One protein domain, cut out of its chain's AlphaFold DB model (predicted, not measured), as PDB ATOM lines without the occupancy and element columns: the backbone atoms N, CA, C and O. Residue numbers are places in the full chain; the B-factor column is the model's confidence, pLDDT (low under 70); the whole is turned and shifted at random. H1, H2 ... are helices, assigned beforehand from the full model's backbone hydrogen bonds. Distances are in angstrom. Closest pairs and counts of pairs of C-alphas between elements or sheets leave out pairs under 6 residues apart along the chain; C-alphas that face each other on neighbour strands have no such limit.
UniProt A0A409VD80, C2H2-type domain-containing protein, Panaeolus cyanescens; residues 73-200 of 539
ATOM      1  N   ALA A  73     -46.398 -52.056  -1.628       76.19
ATOM      2  CA  ALA A  73     -45.642 -53.263  -1.283       76.19
ATOM      3  C   ALA A  73     -44.453 -52.970  -0.347       76.19
ATOM      4  O   ALA A  73     -44.278 -53.659   0.654       76.19
ATOM      5  N   ILE A  74     -43.706 -51.889  -0.603       78.50
ATOM      6  CA  ILE A  74     -42.601 -51.446   0.268       78.50
ATOM      7  C   ILE A  74     -43.096 -51.134   1.689       78.50
ATOM      8  O   ILE A  74     -42.446 -51.491   2.667       78.50
ATOM      9  N   LYS A  75     -44.259 -50.484   1.825       82.44
ATOM     10  CA  LYS A  75     -44.834 -50.152   3.140       82.44
ATOM     11  C   LYS A  75     -45.335 -51.385   3.892       82.44
ATOM     12  O   LYS A  75     -45.257 -51.406   5.117       82.44
ATOM     13  N   VAL A  76     -45.853 -52.383   3.175       83.81
ATOM     14  CA  VAL A  76     -46.268 -53.666   3.763       83.81
ATOM     15  C   VAL A  76     -45.055 -54.410   4.313       83.81
ATOM     16  O   VAL A  76     -45.088 -54.837   5.464       83.81
ATOM     17  N   GLU A  77     -43.970 -54.496   3.542       85.31
ATOM     18  CA  GLU A  77     -42.758 -55.181   4.000       85.31
ATOM     19  C   GLU A  77     -42.106 -54.449   5.180       85.31
ATOM     20  O   GLU A  77     -41.802 -55.070   6.193       85.31
ATOM     21  N   ALA A  78     -42.024 -53.113   5.135       84.00
ATOM     22  CA  ALA A  78     -41.545 -52.323   6.271       84.00
ATOM     23  C   ALA A  78     -42.389 -52.542   7.542       84.00
ATOM     24  O   ALA A  78     -41.851 -52.608   8.647       84.00
ATOM     25  N   ARG A  79     -43.718 -52.684   7.410       89.25
ATOM     26  CA  ARG A  79     -44.586 -53.036   8.542       89.25
ATOM     27  C   ARG A  79     -44.239 -54.423   9.094       89.25
ATOM     28  O   ARG A  79     -44.108 -54.547  10.309       89.25
ATOM     29  N   ARG A  80     -44.043 -55.427   8.233       88.25
ATOM     30  CA  ARG A  80     -43.668 -56.790   8.646       88.25
ATOM     31  C   ARG A  80     -42.334 -56.811   9.399       88.25
ATOM     32  O   ARG A  80     -42.252 -57.425  10.459       88.25
ATOM     33  N   THR A  81     -41.315 -56.100   8.917       87.94
ATOM     34  CA  THR A  81     -40.015 -55.997   9.610       87.94
ATOM     35  C   THR A  81     -40.160 -55.397  11.013       87.94
ATOM     36  O   THR A  81     -39.528 -55.853  11.966       87.94
ATOM     37  N   ARG A  82     -41.038 -54.401  11.178       92.31
ATOM     38  CA  ARG A  82     -41.330 -53.798  12.490       92.31
ATOM     39  C   ARG A  82     -42.076 -54.748  13.423       92.31
ATOM     40  O   ARG A  82     -41.773 -54.782  14.611       92.31
ATOM     41  N   GLU A  83     -43.020 -55.525  12.892       91.06
ATOM     42  CA  GLU A  83     -43.726 -56.574  13.644       91.06
ATOM     43  C   GLU A  83     -42.773 -57.691  14.103       91.06
ATOM     44  O   GLU A  83     -42.947 -58.228  15.190       91.06
ATOM     45  N   GLN A  84     -41.725 -58.000  13.334       90.62
ATOM     46  CA  GLN A  84     -40.655 -58.903  13.777       90.62
ATOM     47  C   GLN A  84     -39.759 -58.248  14.834       90.62
ATOM     48  O   GLN A  84     -39.414 -58.873  15.831       90.62
ATOM     49  N   THR A  85     -39.416 -56.971  14.656       90.38
ATOM     50  CA  THR A  85     -38.548 -56.238  15.592       90.38
ATOM     51  C   THR A  85     -39.161 -56.146  16.991       90.38
ATOM     52  O   THR A  85     -38.443 -56.287  17.972       90.38
ATOM     53  N   ILE A  86     -40.483 -55.959  17.110       91.31
ATOM     54  CA  ILE A  86     -41.151 -55.924  18.425       91.31
ATOM     55  C   ILE A  86     -41.207 -57.297  19.117       91.31
ATOM     56  O   ILE A  86     -41.400 -57.362  20.328       91.31
ATOM     57  N   GLN A  87     -41.026 -58.391  18.373       91.06
ATOM     58  CA  GLN A  87     -40.949 -59.748  18.925       91.06
ATOM     59  C   GLN A  87     -39.527 -60.119  19.380       91.06
ATOM     60  O   GLN A  87     -39.358 -61.074  20.136       91.06
ATOM     61  N   ASP A  88     -38.513 -59.368  18.948       93.38
ATOM     62  CA  ASP A  88     -37.114 -59.575  19.316       93.38
ATOM     63  C   ASP A  88     -36.815 -58.932  20.679       93.38
ATOM     64  O   ASP A  88     -36.625 -57.719  20.808       93.38
ATOM     65  N   VAL A  89     -36.783 -59.768  21.719       93.69
ATOM     66  CA  VAL A  89     -36.577 -59.333  23.109       93.69
ATOM     67  C   VAL A  89     -35.233 -58.622  23.286       93.69
ATOM     68  O   VAL A  89     -35.172 -57.633  24.014       93.69
ATOM     69  N   ASN A  90     -34.180 -59.054  22.586       93.31
ATOM     70  CA  ASN A  90     -32.844 -58.465  22.712       93.31
ATOM     71  C   ASN A  90     -32.805 -57.059  22.106       93.31
ATOM     72  O   ASN A  90     -32.268 -56.136  22.719       93.31
ATOM     73  N   LYS A  91     -33.436 -56.860  20.941       94.50
ATOM     74  CA  LYS A  91     -33.566 -55.526  20.328       94.50
ATOM     75  C   LYS A  91     -34.410 -54.582  21.169       94.50
ATOM     76  O   LYS A  91     -34.069 -53.405  21.304       94.50
ATOM     77  N   ILE A  92     -35.504 -55.081  21.743       95.38
ATOM     78  CA  ILE A  92     -36.361 -54.281  22.622       95.38
ATOM     79  C   ILE A  92     -35.630 -53.900  23.911       95.38
ATOM     80  O   ILE A  92     -35.701 -52.735  24.308       95.38
ATOM     81  N   GLN A  93     -34.882 -54.827  24.512       95.06
ATOM     82  CA  GLN A  93     -34.075 -54.555  25.699       95.06
ATOM     83  C   GLN A  93     -32.959 -53.547  25.397       95.06
ATOM     84  O   GLN A  93     -32.866 -52.524  26.070       95.06
ATOM     85  N   ALA A  94     -32.200 -53.740  24.315       95.31
ATOM     86  CA  ALA A  94     -31.162 -52.794  23.910       95.31
ATOM     87  C   ALA A  94     -31.730 -51.393  23.631       95.31
ATOM     88  O   ALA A  94     -31.171 -50.390  24.072       95.31
ATOM     89  N   CYS A  95     -32.880 -51.305  22.951       96.81
ATOM     90  CA  CYS A  95     -33.578 -50.036  22.751       96.81
ATOM     91  C   CYS A  95     -33.963 -49.378  24.084       96.81
ATOM     92  O   CYS A  95     -33.860 -48.157  24.204       96.81
ATOM     93  N   HIS A  96     -34.448 -50.155  25.054       95.56
ATOM     94  CA  HIS A  96     -34.815 -49.655  26.374       95.56
ATOM     95  C   HIS A  96     -33.597 -49.093  27.116       95.56
ATOM     96  O   HIS A  96     -33.637 -47.949  27.563       95.56
ATOM     97  N   ASP A  97     -32.501 -49.843  27.167       95.06
ATOM     98  CA  ASP A  97     -31.294 -49.456  27.903       95.06
ATOM     99  C   ASP A  97     -30.623 -48.220  27.297       95.06
ATOM    100  O   ASP A  97     -30.226 -47.308  28.022       95.06
ATOM    101  N   ILE A  98     -30.614 -48.098  25.965       96.12
ATOM    102  CA  ILE A  98     -30.170 -46.876  25.278       96.12
ATOM    103  C   ILE A  98     -31.008 -45.663  25.710       96.12
ATOM    104  O   ILE A  98     -30.462 -44.585  25.955       96.12
ATOM    105  N   ILE A  99     -32.334 -45.817  25.791       95.50
ATOM    106  CA  ILE A  99     -33.233 -44.738  26.223       95.50
ATOM    107  C   ILE A  99     -32.939 -44.345  27.672       95.50
ATOM    108  O   ILE A  99     -32.938 -43.151  27.968       95.50
ATOM    109  N   GLU A 100     -32.693 -45.314  28.558       93.75
ATOM    110  CA  GLU A 100     -32.332 -45.053  29.956       93.75
ATOM    111  C   GLU A 100     -31.016 -44.286  30.063       93.75
ATOM    112  O   GLU A 100     -30.986 -43.234  30.697       93.75
ATOM    113  N   ILE A 101     -29.966 -44.744  29.376       87.12
ATOM    114  CA  ILE A 101     -28.655 -44.084  29.377       87.12
ATOM    115  C   ILE A 101     -28.780 -42.635  28.896       87.12
ATOM    116  O   ILE A 101     -28.295 -41.715  29.552       87.12
ATOM    117  N   MET A 102     -29.487 -42.400  27.784       88.62
ATOM    118  CA  MET A 102     -29.705 -41.040  27.276       88.62
ATOM    119  C   MET A 102     -30.547 -40.182  28.236       88.62
ATOM    120  O   MET A 102     -30.347 -38.969  28.323       88.62
ATOM    121  N   ALA A 103     -31.484 -40.789  28.971       88.56
ATOM    122  CA  ALA A 103     -32.330 -40.092  29.935       88.56
ATOM    123  C   ALA A 103     -31.575 -39.632  31.196       88.56
ATOM    124  O   ALA A 103     -32.048 -38.705  31.851       88.56
ATOM    125  N   LEU A 104     -30.396 -40.193  31.501       82.25
ATOM    126  CA  LEU A 104     -29.550 -39.748  32.621       82.25
ATOM    127  C   LEU A 104     -29.076 -38.290  32.482       82.25
ATOM    128  O   LEU A 104     -28.712 -37.655  33.470       82.25
ATOM    129  N   THR A 105     -29.147 -37.718  31.276       72.69
ATOM    130  CA  THR A 105     -28.897 -36.281  31.057       72.69
ATOM    131  C   THR A 105     -29.889 -35.372  31.804       72.69
ATOM    132  O   THR A 105     -29.563 -34.224  32.091       72.69
ATOM    133  N   ASP A 106     -31.071 -35.877  32.187       76.81
ATOM    134  CA  ASP A 106     -32.049 -35.158  33.027       76.81
ATOM    135  C   ASP A 106     -31.666 -35.154  34.516       76.81
ATOM    136  O   ASP A 106     -32.088 -34.285  35.274       76.81
ATOM    137  N   THR A 107     -30.865 -36.133  34.956       73.31
ATOM    138  CA  THR A 107     -30.515 -36.341  36.372       73.31
ATOM    139  C   THR A 107     -29.216 -35.641  36.779       73.31
ATOM    140  O   THR A 107     -28.660 -35.942  37.831       73.31
ATOM    141  N   GLY A 108     -28.722 -34.715  35.951       64.50
ATOM    142  CA  GLY A 108     -27.487 -33.961  36.194       64.50
ATOM    143  C   GLY A 108     -26.207 -34.666  35.739       64.50
ATOM    144  O   GLY A 108     -25.124 -34.129  35.961       64.50
ATOM    145  N   LEU A 109     -26.313 -35.834  35.092       69.31
ATOM    146  CA  LEU A 109     -25.169 -36.477  34.450       69.31
ATOM    147  C   LEU A 109     -24.734 -35.625  33.252       69.31
ATOM    148  O   LEU A 109     -25.579 -35.187  32.461       69.31
ATOM    149  N   SER A 110     -23.431 -35.375  33.114       66.88
ATOM    150  CA  SER A 110     -22.931 -34.609  31.975       66.88
ATOM    151  C   SER A 110     -23.220 -35.352  30.663       66.88
ATOM    152  O   SER A 110     -23.361 -36.578  30.628       66.88
ATOM    153  N   ILE A 111     -23.317 -34.611  29.557       65.75
ATOM    154  CA  ILE A 111     -23.485 -35.222  28.229       65.75
ATOM    155  C   ILE A 111     -22.295 -36.143  27.912       65.75
ATOM    156  O   ILE A 111     -22.490 -37.196  27.309       65.75
ATOM    157  N   GLU A 112     -21.088 -35.774  28.347       54.38
ATOM    158  CA  GLU A 112     -19.862 -36.561  28.173       54.38
ATOM    159  C   GLU A 112     -19.948 -37.906  28.902       54.38
ATOM    160  O   GLU A 112     -19.725 -38.953  28.296       54.38
ATOM    161  N   ASP A 113     -20.383 -37.904  30.160       67.19
ATOM    162  CA  ASP A 113     -20.564 -39.130  30.939       67.19
ATOM    163  C   ASP A 113     -21.669 -40.018  30.348       67.19
ATOM    164  O   ASP A 113     -21.511 -41.235  30.250       67.19
ATOM    165  N   ALA A 114     -22.779 -39.426  29.893       70.69
ATOM    166  CA  ALA A 114     -23.855 -40.168  29.236       70.69
ATOM    167  C   ALA A 114     -23.394 -40.811  27.911       70.69
ATOM    168  O   ALA A 114     -23.825 -41.916  27.575       70.69
ATOM    169  N   LEU A 115     -22.493 -40.155  27.173       69.81
ATOM    170  CA  LEU A 115     -21.864 -40.705  25.969       69.81
ATOM    171  C   LEU A 115     -20.923 -41.868  26.294       69.81
ATOM    172  O   LEU A 115     -20.999 -42.900  25.628       69.81
ATOM    173  N   ILE A 116     -20.088 -41.735  27.330       66.69
ATOM    174  CA  ILE A 116     -19.200 -42.812  27.790       66.69
ATOM    175  C   ILE A 116     -20.027 -44.042  28.173       66.69
ATOM    176  O   ILE A 116     -19.744 -45.146  27.709       66.69
ATOM    177  N   GLN A 117     -21.094 -43.852  28.953       75.44
ATOM    178  CA  GLN A 117     -22.006 -44.934  29.338       75.44
ATOM    179  C   GLN A 117     -22.655 -45.593  28.114       75.44
ATOM    180  O   GLN A 117     -22.718 -46.820  28.028       75.44
ATOM    181  N   LEU A 118     -23.081 -44.798  27.127       82.62
ATOM    182  CA  LEU A 118     -23.671 -45.323  25.895       82.62
ATOM    183  C   LEU A 118     -22.656 -46.131  25.074       82.62
ATOM    184  O   LEU A 118     -23.017 -47.150  24.485       82.62
ATOM    185  N   GLN A 119     -21.393 -45.708  25.049       73.94
ATOM    186  CA  GLN A 119     -20.325 -46.387  24.322       73.94
ATOM    187  C   GLN A 119     -19.897 -47.691  25.005       73.94
ATOM    188  O   GLN A 119     -19.736 -48.705  24.326       73.94
ATOM    189  N   LEU A 120     -19.784 -47.702  26.335       69.00
ATOM    190  CA  LEU A 120     -19.537 -48.925  27.102       69.00
ATOM    191  C   LEU A 120     -20.667 -49.938  26.900       69.00
ATOM    192  O   LEU A 120     -20.407 -51.109  26.618       69.00
ATOM    193  N   PHE A 121     -21.920 -49.472  26.945       85.56
ATOM    194  CA  PHE A 121     -23.073 -50.310  26.635       85.56
ATOM    195  C   PHE A 121     -22.991 -50.871  25.212       85.56
ATOM    196  O   PHE A 121     -23.135 -52.074  25.014       85.56
ATOM    197  N   HIS A 122     -22.671 -50.033  24.227       81.38
ATOM    198  CA  HIS A 122     -22.532 -50.450  22.834       81.38
ATOM    199  C   HIS A 122     -21.446 -51.519  22.616       81.38
ATOM    200  O   HIS A 122     -21.648 -52.452  21.839       81.38
ATOM    201  N   ILE A 123     -20.307 -51.417  23.309       73.38
ATOM    202  CA  ILE A 123     -19.235 -52.424  23.263       73.38
ATOM    203  C   ILE A 123     -19.705 -53.763  23.846       73.38
ATOM    204  O   ILE A 123     -19.295 -54.809  23.352       73.38
ATOM    205  N   SER A 124     -20.591 -53.737  24.845       83.06
ATOM    206  CA  SER A 124     -21.124 -54.943  25.492       83.06
ATOM    207  C   SER A 124     -22.193 -55.694  24.680       83.06
ATOM    208  O   SER A 124     -22.571 -56.806  25.050       83.06
ATOM    209  N   LEU A 125     -22.693 -55.117  23.579       87.62
ATOM    210  CA  LEU A 125     -23.749 -55.721  22.762       87.62
ATOM    211  C   LEU A 125     -23.252 -56.926  21.950       87.62
ATOM    212  O   LEU A 125     -22.135 -56.947  21.434       87.62
ATOM    213  N   GLN A 126     -24.145 -57.899  21.747       87.81
ATOM    214  CA  GLN A 126     -23.937 -58.976  20.773       87.81
ATOM    215  C   GLN A 126     -23.805 -58.409  19.353       87.81
ATOM    216  O   GLN A 126     -24.394 -57.378  19.034       87.81
ATOM    217  N   ALA A 127     -23.031 -59.077  18.493       82.00
ATOM    218  CA  ALA A 127     -22.618 -58.539  17.194       82.00
ATOM    219  C   ALA A 127     -23.786 -58.119  16.280       82.00
ATOM    220  O   ALA A 127     -23.714 -57.082  15.623       82.00
ATOM    221  N   ASP A 128     -24.869 -58.893  16.251       86.31
ATOM    222  CA  ASP A 128     -26.070 -58.616  15.458       86.31
ATOM    223  C   ASP A 128     -26.863 -57.411  15.993       86.31
ATOM    224  O   ASP A 128     -27.294 -56.552  15.219       86.31
ATOM    225  N   ILE A 129     -27.000 -57.301  17.317       90.94
ATOM    226  CA  ILE A 129     -27.647 -56.160  17.976       90.94
ATOM    227  C   ILE A 129     -26.800 -54.898  17.824       90.94
ATOM    228  O   ILE A 129     -27.337 -53.827  17.545       90.94
ATOM    229  N   LYS A 130     -25.477 -55.027  17.954       88.06
ATOM    230  CA  LYS A 130     -24.515 -53.942  17.770       88.06
ATOM    231  C   LYS A 130     -24.640 -53.336  16.374       88.06
ATOM    232  O   LYS A 130     -24.908 -52.146  16.263       88.06
ATOM    233  N   LEU A 131     -24.562 -54.159  15.324       82.06
ATOM    234  CA  LEU A 131     -24.738 -53.708  13.937       82.06
ATOM    235  C   LEU A 131     -26.085 -52.999  13.727       82.06
ATOM    236  O   LEU A 131     -26.142 -51.933  13.119       82.06
ATOM    237  N   TRP A 132     -27.171 -53.549  14.278       92.06
ATOM    238  CA  TRP A 132     -28.497 -52.934  14.193       92.06
ATOM    239  C   TRP A 132     -28.568 -51.556  14.882       92.06
ATOM    240  O   TRP A 132     -29.172 -50.622  14.343       92.06
ATOM    241  N   VAL A 133     -27.930 -51.402  16.049       90.31
ATOM    242  CA  VAL A 133     -27.828 -50.118  16.762       90.31
ATOM    243  C   VAL A 133     -26.965 -49.123  15.985       90.31
ATOM    244  O   VAL A 133     -27.372 -47.968  15.838       90.31
ATOM    245  N   GLU A 134     -25.824 -49.553  15.438       82.38
ATOM    246  CA  GLU A 134     -24.946 -48.720  14.603       82.38
ATOM    247  C   GLU A 134     -25.712 -48.161  13.399       82.38
ATOM    248  O   GLU A 134     -25.751 -46.945  13.194       82.38
ATOM    249  N   GLU A 135     -26.411 -49.019  12.653       80.94
ATOM    250  CA  GLU A 135     -27.235 -48.604  11.515       80.94
ATOM    251  C   GLU A 135     -28.341 -47.620  11.920       80.94
ATOM    252  O   GLU A 135     -28.597 -46.636  11.219       80.94
ATOM    253  N   GLY A 136     -29.005 -47.862  13.054       83.75
ATOM    254  CA  GLY A 136     -30.064 -46.994  13.566       83.75
ATOM    255  C   GLY A 136     -29.565 -45.620  14.019       83.75
ATOM    256  O   GLY A 136     -30.197 -44.601  13.717       83.75
ATOM    257  N   SER A 137     -28.405 -45.575  14.680       82.69
ATOM    258  CA  SER A 137     -27.787 -44.339  15.180       82.69
ATOM    259  C   SER A 137     -27.489 -43.331  14.062       82.69
ATOM    260  O   SER A 137     -27.575 -42.122  14.266       82.69
ATOM    261  N   LEU A 138     -27.239 -43.821  12.842       74.94
ATOM    262  CA  LEU A 138     -26.932 -43.003  11.668       74.94
ATOM    263  C   LEU A 138     -28.179 -42.468  10.942       74.94
ATOM    264  O   LEU A 138     -28.055 -41.609  10.060       74.94
ATOM    265  N   LYS A 139     -29.384 -42.955  11.269       79.50
ATOM    266  CA  LYS A 139     -30.617 -42.533  10.586       79.50
ATOM    267  C   LYS A 139     -30.991 -41.098  10.944       79.50
ATOM    268  O   LYS A 139     -30.925 -40.673  12.090       79.50
ATOM    269  N   ILE A 140     -31.479 -40.353   9.956       73.19
ATOM    270  CA  ILE A 140     -32.060 -39.026  10.180       73.19
ATOM    271  C   ILE A 140     -33.544 -39.201  10.499       73.19
ATOM    272  O   ILE A 140     -34.308 -39.662   9.652       73.19
ATOM    273  N   VAL A 141     -33.964 -38.793  11.697       78.50
ATOM    274  CA  VAL A 141     -35.362 -38.909  12.140       78.50
ATOM    275  C   VAL A 141     -35.948 -37.560  12.571       78.50
ATOM    276  O   VAL A 141     -35.246 -36.569  12.778       78.50
ATOM    277  N   GLY A 142     -37.278 -37.505  12.670       67.94
ATOM    278  CA  GLY A 142     -38.029 -36.285  12.978       67.94
ATOM    279  C   GLY A 142     -38.392 -35.444  11.744       67.94
ATOM    280  O   GLY A 142     -37.820 -35.590  10.664       67.94
ATOM    281  N   SER A 143     -39.382 -34.561  11.899       63.44
ATOM    282  CA  SER A 143     -39.806 -33.618  10.851       63.44
ATOM    283  C   SER A 143     -38.964 -32.338  10.871       63.44
ATOM    284  O   SER A 143     -38.448 -31.961  11.924       63.44
ATOM    285  N   ASP A 144     -38.879 -31.616   9.746       52.56
ATOM    286  CA  ASP A 144     -38.187 -30.312   9.669       52.56
ATOM    287  C   ASP A 144     -38.693 -29.321  10.727       52.56
ATOM    288  O   ASP A 144     -37.913 -28.635  11.383       52.56
ATOM    289  N   ARG A 145     -40.010 -29.315  10.971       56.50
ATOM    290  CA  ARG A 145     -40.637 -28.505  12.026       56.50
ATOM    291  C   ARG A 145     -40.209 -28.938  13.430       56.50
ATOM    292  O   ARG A 145     -40.022 -28.085  14.290       56.50
ATOM    293  N   GLY A 146     -40.040 -30.241  13.663       59.84
ATOM    294  CA  GLY A 146     -39.544 -30.781  14.934       59.84
ATOM    295  C   GLY A 146     -38.098 -30.368  15.219       59.84
ATOM    296  O   GLY A 146     -37.803 -29.950  16.336       59.84
ATOM    297  N   ARG A 147     -37.238 -30.389  14.191       58.00
ATOM    298  CA  ARG A 147     -35.846 -29.907  14.261       58.00
ATOM    299  C   ARG A 147     -35.753 -28.391  14.487       58.00
ATOM    300  O   ARG A 147     -34.921 -27.912  15.252       58.00
ATOM    301  N   TYR A 148     -36.647 -27.616  13.873       56.62
ATOM    302  CA  TYR A 148     -36.734 -26.170  14.116       56.62
ATOM    303  C   TYR A 148     -37.260 -25.836  15.529       56.62
ATOM    304  O   TYR A 148     -36.866 -24.851  16.148       56.62
ATOM    305  N   ALA A 149     -38.142 -26.671  16.085       57.75
ATOM    306  CA  ALA A 149     -38.666 -26.490  17.438       57.75
ATOM    307  C   ALA A 149     -37.698 -26.954  18.546       57.75
ATOM    308  O   ALA A 149     -37.800 -26.470  19.674       57.75
ATOM    309  N   SER A 150     -36.789 -27.900  18.274       55.88
ATOM    310  CA  SER A 150     -35.726 -28.287  19.218       55.88
ATOM    311  C   SER A 150     -34.631 -27.220  19.307       55.88
ATOM    312  O   SER A 150     -34.200 -26.881  20.404       55.88
ATOM    313  N   THR A 151     -34.260 -26.601  18.182       51.34
ATOM    314  CA  THR A 151     -33.246 -25.526  18.129       51.34
ATOM    315  C   THR A 151     -33.633 -24.257  18.900       51.34
ATOM    316  O   THR A 151     -32.746 -23.554  19.376       51.34
ATOM    317  N   ARG A 152     -34.932 -23.982  19.097       52.16
ATOM    318  CA  ARG A 152     -35.426 -22.845  19.904       52.16
ATOM    319  C   ARG A 152     -35.484 -23.094  21.417       52.16
ATOM    320  O   ARG A 152     -35.577 -22.131  22.170       52.16
ATOM    321  N   ARG A 153     -35.437 -24.343  21.893       58.84
ATOM    322  CA  ARG A 153     -35.600 -24.693  23.323       58.84
ATOM    323  C   ARG A 153     -34.289 -24.599  24.123       58.84
ATOM    324  O   ARG A 153     -33.993 -25.465  24.934       58.84
ATOM    325  N   ARG A 154     -33.500 -23.545  23.884       50.25
ATOM    326  CA  ARG A 154     -32.168 -23.325  24.487       50.25
ATOM    327  C   ARG A 154     -32.184 -22.550  25.816       50.25
ATOM    328  O   ARG A 154     -31.121 -22.309  26.370       50.25
ATOM    329  N   SER A 155     -33.352 -22.166  26.343       42.91
ATOM    330  CA  SER A 155     -33.452 -21.369  27.576       42.91
ATOM    331  C   SER A 155     -34.307 -22.047  28.657       42.91
ATOM    332  O   SER A 155     -35.533 -22.075  28.550       42.91
ATOM    333  N   GLY A 156     -33.660 -22.538  29.720       50.56
ATOM    334  CA  GLY A 156     -34.256 -22.647  31.062       50.56
ATOM    335  C   GLY A 156     -35.138 -23.860  31.403       50.56
ATOM    336  O   GLY A 156     -35.886 -23.771  32.371       50.56
ATOM    337  N   GLN A 157     -35.084 -24.977  30.669       52.59
ATOM    338  CA  GLN A 157     -35.762 -26.233  31.053       52.59
ATOM    339  C   GLN A 157     -34.779 -27.410  31.057       52.59
ATOM    340  O   GLN A 157     -33.841 -27.400  30.261       52.59
ATOM    341  N   SER A 158     -35.002 -28.415  31.919       55.41
ATOM    342  CA  SER A 158     -34.223 -29.658  31.900       55.41
ATOM    343  C   SER A 158     -34.427 -30.348  30.548       55.41
ATOM    344  O   SER A 158     -35.542 -30.686  30.135       55.41
ATOM    345  N   ALA A 159     -33.349 -30.398  29.771       68.81
ATOM    346  CA  ALA A 159     -33.377 -30.834  28.389       68.81
ATOM    347  C   ALA A 159     -32.693 -32.191  28.297       68.81
ATOM    348  O   ALA A 159     -31.474 -32.287  28.387       68.81
ATOM    349  N   ILE A 160     -33.488 -33.227  28.059       78.56
ATOM    350  CA  ILE A 160     -32.983 -34.552  27.720       78.56
ATOM    351  C   ILE A 160     -32.526 -34.525  26.267       78.56
ATOM    352  O   ILE A 160     -33.285 -34.102  25.384       78.56
ATOM    353  N   VAL A 161     -31.309 -34.987  26.001       75.88
ATOM    354  CA  VAL A 161     -30.704 -34.925  24.667       75.88
ATOM    355  C   VAL A 161     -30.630 -36.319  24.057       75.88
ATOM    356  O   VAL A 161     -30.134 -37.258  24.670       75.88
ATOM    357  N   CYS A 162     -31.094 -36.467  22.814       82.06
ATOM    358  CA  CYS A 162     -30.753 -37.652  22.033       82.06
ATOM    359  C   CYS A 162     -29.292 -37.559  21.586       82.06
ATOM    360  O   CYS A 162     -28.946 -36.674  20.802       82.06
ATOM    361  N   LEU A 163     -28.457 -38.497  22.029       78.44
ATOM    362  CA  LEU A 163     -27.013 -38.476  21.771       78.44
ATOM    363  C   LEU A 163     -26.630 -38.824  20.318       78.44
ATOM    364  O   LEU A 163     -25.480 -38.657  19.938       78.44
ATOM    365  N   TRP A 164     -27.583 -39.256  19.483       80.81
ATOM    366  CA  TRP A 164     -27.341 -39.553  18.062       80.81
ATOM    367  C   TRP A 164     -27.621 -38.382  17.120       80.81
ATOM    368  O   TRP A 164     -27.007 -38.275  16.062       80.81
ATOM    369  N   CYS A 165     -28.563 -37.498  17.463       73.19
ATOM    370  CA  CYS A 165     -28.957 -36.397  16.574       73.19
ATOM    371  C   CYS A 165     -29.109 -35.034  17.265       73.19
ATOM    372  O   CYS A 165     -29.539 -34.071  16.627       73.19
ATOM    373  N   ALA A 166     -28.798 -34.959  18.562       71.81
ATOM    374  CA  ALA A 166     -28.867 -33.760  19.398       71.81
ATOM    375  C   ALA A 166     -30.264 -33.113  19.505       71.81
ATOM    376  O   ALA A 166     -30.402 -31.949  19.885       71.81
ATOM    377  N   SER A 167     -31.334 -33.852  19.190       73.25
ATOM    378  CA  SER A 167     -32.692 -33.373  19.454       73.25
ATOM    379  C   SER A 167     -32.941 -33.287  20.961       73.25
ATOM    380  O   SER A 167     -32.608 -34.213  21.697       73.25
ATOM    381  N   THR A 168     -33.546 -32.183  21.403       74.88
ATOM    382  CA  THR A 168     -33.845 -31.912  22.814       74.88
ATOM    383  C   THR A 168     -35.306 -32.198  23.158       74.88
ATOM    384  O   THR A 168     -36.238 -31.903  22.391       74.88
ATOM    385  N   PHE A 169     -35.520 -32.755  24.346       80.75
ATOM    386  CA  PHE A 169     -36.817 -33.198  24.837       80.75
ATOM    387  C   PHE A 169     -37.028 -32.751  26.278       80.75
ATOM    388  O   PHE A 169     -36.129 -32.819  27.100       80.75
ATOM    389  N   THR A 170     -38.251 -32.341  26.595       80.44
ATOM    390  CA  THR A 170     -38.658 -31.911  27.945       80.44
ATOM    391  C   THR A 170     -39.163 -33.076  28.802       80.44
ATOM    392  O   THR A 170     -39.854 -32.868  29.791       80.44
ATOM    393  N   GLY A 171     -38.957 -34.316  28.358       85.25
ATOM    394  CA  GLY A 171     -39.457 -35.487  29.064       85.25
ATOM    395  C   GLY A 171     -39.068 -36.796  28.393       85.25
ATOM    396  O   GLY A 171     -39.071 -36.912  27.162       85.25
ATOM    397  N   LYS A 172     -38.787 -37.800  29.227       90.19
ATOM    398  CA  LYS A 172     -38.275 -39.119  28.834       90.19
ATOM    399  C   LYS A 172     -39.152 -39.834  27.807       90.19
ATOM    400  O   LYS A 172     -38.634 -40.436  26.875       90.19
ATOM    401  N   HIS A 173     -40.478 -39.716  27.907       90.12
ATOM    402  CA  HIS A 173     -41.395 -40.320  26.932       90.12
ATOM    403  C   HIS A 173     -41.174 -39.792  25.502       90.12
ATOM    404  O   HIS A 173     -41.240 -40.557  24.541       90.12
ATOM    405  N   ASN A 174     -40.864 -38.500  25.350       89.31
ATOM    406  CA  ASN A 174     -40.626 -37.900  24.037       89.31
ATOM    407  C   ASN A 174     -39.272 -38.330  23.456       89.31
ATOM    408  O   ASN A 174     -39.213 -38.652  22.269       89.31
ATOM    409  N   LEU A 175     -38.227 -38.396  24.292       90.69
ATOM    410  CA  LEU A 175     -36.942 -38.996  23.914       90.69
ATOM    411  C   LEU A 175     -37.152 -40.450  23.471       90.69
ATOM    412  O   LEU A 175     -36.699 -40.838  22.400       90.69
ATOM    413  N   ALA A 176     -37.885 -41.239  24.255       94.50
ATOM    414  CA  ALA A 176     -38.124 -42.649  23.978       94.50
ATOM    415  C   ALA A 176     -38.777 -42.869  22.604       94.50
ATOM    416  O   ALA A 176     -38.306 -43.678  21.809       94.50
ATOM    417  N   ASN A 177     -39.830 -42.112  22.282       93.12
ATOM    418  CA  ASN A 177     -40.502 -42.212  20.980       93.12
ATOM    419  C   ASN A 177     -39.589 -41.798  19.814       93.12
ATOM    420  O   ASN A 177     -39.760 -42.287  18.695       93.12
ATOM    421  N   HIS A 178     -38.639 -40.899  20.074       90.88
ATOM    422  CA  HIS A 178     -37.662 -40.431  19.100       90.88
ATOM    423  C   HIS A 178     -36.527 -41.443  18.867       90.88
ATOM    424  O   HIS A 178     -36.248 -41.777  17.719       90.88
ATOM    425  N   VAL A 179     -35.926 -41.987  19.929       93.69
ATOM    426  CA  VAL A 179     -34.889 -43.037  19.851       93.69
ATOM    427  C   VAL A 179     -35.441 -44.292  19.172       93.69
ATOM    428  O   VAL A 179     -34.805 -44.856  18.285       93.69
ATOM    429  N   ARG A 180     -36.688 -44.670  19.474       96.12
ATOM    430  CA  ARG A 180     -37.383 -45.748  18.759       96.12
ATOM    431  C   ARG A 180     -37.490 -45.509  17.254       96.12
ATOM    432  O   ARG A 180     -37.429 -46.464  16.493       96.12
ATOM    433  N   ALA A 181     -37.614 -44.259  16.804       92.25
ATOM    434  CA  ALA A 181     -37.655 -43.954  15.375       92.25
ATOM    435  C   ALA A 181     -36.300 -44.201  14.689       92.25
ATOM    436  O   ALA A 181     -36.282 -44.646  13.544       92.25
ATOM    437  N   HIS A 182     -35.176 -43.957  15.373       90.81
ATOM    438  CA  HIS A 182     -33.840 -44.304  14.865       90.81
ATOM    439  C   HIS A 182     -33.707 -45.819  14.657       90.81
ATOM    440  O   HIS A 182     -33.285 -46.296  13.602       90.81
ATOM    441  N   LEU A 183     -34.157 -46.584  15.646       94.56
ATOM    442  CA  LEU A 183     -34.079 -48.043  15.639       94.56
ATOM    443  C   LEU A 183     -35.210 -48.720  14.833       94.56
ATOM    444  O   LEU A 183     -35.221 -49.937  14.695       94.56
ATOM    445  N   ASP A 184     -36.141 -47.945  14.264       92.19
ATOM    446  CA  ASP A 184     -37.374 -48.423  13.608       92.19
ATOM    447  C   ASP A 184     -38.242 -49.338  14.506       92.19
ATOM    448  O   ASP A 184     -38.952 -50.227  14.043       92.19
ATOM    449  N   VAL A 185     -38.226 -49.091  15.818       95.31
ATOM    450  CA  VAL A 185     -39.007 -49.826  16.822       95.31
ATOM    451  C   VAL A 185     -40.406 -49.221  16.938       95.31
ATOM    452  O   VAL A 185     -40.618 -48.184  17.570       95.31
ATOM    453  N   HIS A 186     -41.399 -49.877  16.345       93.81
ATOM    454  CA  HIS A 186     -42.801 -49.475  16.458       93.81
ATOM    455  C   HIS A 186     -43.529 -50.319  17.506       93.81
ATOM    456  O   HIS A 186     -43.444 -51.539  17.476       93.81
ATOM    457  N   LEU A 187     -44.255 -49.663  18.418       92.62
ATOM    458  CA  LEU A 187     -44.953 -50.312  19.537       92.62
ATOM    459  C   LEU A 187     -46.450 -50.516  19.291       92.62
ATOM    460  O   LEU A 187     -47.085 -51.314  19.972       92.62
ATOM    461  N   SER A 188     -47.036 -49.774  18.351       91.31
ATOM    462  CA  SER A 188     -48.460 -49.877  18.037       91.31
ATOM    463  C   SER A 188     -48.703 -49.948  16.534       91.31
ATOM    464  O   SER A 188     -48.073 -49.242  15.744       91.31
ATOM    465  N   PHE A 189     -49.645 -50.803  16.143       91.62
ATOM    466  CA  PHE A 189     -49.952 -51.133  14.752       91.62
ATOM    467  C   PHE A 189     -51.450 -50.993  14.506       91.62
ATOM    468  O   PHE A 189     -52.257 -51.339  15.369       91.62
ATOM    469  N   CYS A 190     -51.836 -50.456  13.346       90.38
ATOM    470  CA  CYS A 190     -53.246 -50.320  13.000       90.38
ATOM    471  C   CYS A 190     -53.889 -51.709  12.817       90.38
ATOM    472  O   CYS A 190     -53.355 -52.510  12.040       90.38
ATOM    473  N   PRO A 191     -55.024 -51.996  13.485       85.75
ATOM    474  CA  PRO A 191     -55.691 -53.293  13.382       85.75
ATOM    475  C   PRO A 191     -56.454 -53.472  12.062       85.75
ATOM    476  O   PRO A 191     -56.842 -54.586  11.736       85.75
ATOM    477  N   ASN A 192     -56.680 -52.398  11.299       85.38
ATOM    478  CA  ASN A 192     -57.402 -52.480  10.034       85.38
ATOM    479  C   ASN A 192     -56.574 -53.218   8.977       85.38
ATOM    480  O   ASN A 192     -55.442 -52.820   8.677       85.38
ATOM    481  N   GLU A 193     -57.176 -54.235   8.363       76.50
ATOM    482  CA  GLU A 193     -56.557 -54.985   7.273       76.50
ATOM    483  C   GLU A 193     -56.199 -54.066   6.094       76.50
ATOM    484  O   GLU A 193     -56.946 -53.158   5.727       76.50
ATOM    485  N   GLY A 194     -55.002 -54.255   5.535       76.25
ATOM    486  CA  GLY A 194     -54.465 -53.427   4.448       76.25
ATOM    487  C   GLY A 194     -53.896 -52.067   4.876       76.25
ATOM    488  O   GLY A 194     -53.217 -51.412   4.086       76.25
ATOM    489  N   CYS A 195     -54.085 -51.631   6.126       85.88
ATOM    490  CA  CYS A 195     -53.447 -50.413   6.615       85.88
ATOM    491  C   CYS A 195     -51.972 -50.678   6.942       85.88
ATOM    492  O   CYS A 195     -51.657 -51.542   7.745       85.88
ATOM    493  N   THR A 196     -51.035 -49.910   6.391       88.31
ATOM    494  CA  THR A 196     -49.593 -50.062   6.692       88.31
ATOM    495  C   THR A 196     -49.118 -49.173   7.845       88.31
ATOM    496  O   THR A 196     -47.922 -49.033   8.084       88.31
ATOM    497  N   PHE A 197     -50.049 -48.543   8.567       89.00
ATOM    498  CA  PHE A 197     -49.718 -47.588   9.617       89.00
ATOM    499  C   PHE A 197     -49.250 -48.279  10.902       89.00
ATOM    500  O   PHE A 197     -49.951 -49.111  11.482       89.00
ATOM    501  N   SER A 198     -48.092 -47.844  11.385       90.44
ATOM    502  CA  SER A 198     -47.515 -48.206  12.674       90.44
ATOM    503  C   SER A 198     -46.959 -46.951  13.355       90.44
ATOM    504  O   SER A 198     -46.645 -45.957  12.700       90.44
ATOM    505  N   SER A 199     -46.784 -46.986  14.676       91.12
ATOM    506  CA  SER A 199     -46.303 -45.851  15.476       91.12
ATOM    507  C   SER A 199     -45.282 -46.284  16.536       91.12
ATOM    508  O   SER A 199     -45.394 -47.369  17.102       91.12
ATOM    509  N   THR A 200     -44.294 -45.427  16.814       91.25
ATOM    510  CA  THR A 200     -43.306 -45.617  17.896       91.25
ATOM    511  C   THR A 200     -43.890 -45.337  19.286       91.25
ATOM    512  O   THR A 200     -43.302 -45.718  20.298       91.25
TER     513      THR A 200
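This is residues 73 to 200 of the 539 residues of the protein "C2H2-type domain-containing protein" of Panaeolus cyanescens (UniProt A0A409VD80). A long helix, H2, lies in the middle; H3 folds back along it to make a helical hairpin, and H6 crosses it steeply. H4 turns back after H3, with one end near the beginning of H2. H1 reaches away from the beginning of H2, its centre the farthest of the helices from the mean of the C-alphas at 17.8 A; the tail after H6, residues 183 to 200, runs outward and folds back on itself, residues 188 to 189 pairing with 198 to 199, and H5 lies off by itself, apart from the other helices. The printed part has 128 residues with six named helices, H1 to H6 in chain order, and no named strand; its class is all helix. It is compact, with a radius of gyration of the C-alphas of 15.4 A and spans of 46 by 35 by 20 A.

H2, residues 89 to 107, is the hub, touching three helices. With residues 98 to 105 alone it touches H3, residues 111 to 124; the closest C-alphas, of Ile 101 and Ala 114, are 6.2 A apart. This hairpin has a shallow tilt of 18 degrees, opposite ways. With residues 95 to 103 alone H2 touches H6, residues 172 to 182, at a steep tilt of 47 degrees, opposite ways; the closest C-alphas, of Ile 99 and Ala 176, are 5.8 A apart. H2 only just touches H4, residues 127 to 137, with 3 pairs of C-alphas within 8 A, the closest those of Lys 91 and Ile 129 at 6.4 A. H1, residues 73 to 85, is close to H2 but not clearly touching: the closest C-alphas, of Thr 85 and Lys 91, are 6.9 A apart. H5, residues 144 to 151, touches no helix. Every O i to N i+4 pair is within hydrogen-bond range in H1, H3, H4, H5 and H6, and 12 of 15 are in H2.

H2 is 27.2 A from first to last C-alpha, H3 20.0 A and H1 18.5 A. H6 measures 15.5 A, H4 15.2 A and H5 10.9 A. H1 begins with C-alpha 73 at (-45.642, -53.263, -1.283), H2 with C-alpha 89 at (-36.577, -59.333, 23.109), and H6 ends with C-alpha 182 at (-33.840, -44.304, 14.865).

The two C-alphas farthest apart, of Ser 110 and Glu 193, are 46.4 A apart. The printed part has no cut. The link from H5 to H6 is long, with 20 residues; within it residues 160 to 161 pair antiparallel with residues 168 to 169. After H6, residues 188 to 189 pair antiparallel with residues 198 to 199. Mean pLDDT of the printed part is 80.5; 27 residues are under 70, among them residues 142 to 159.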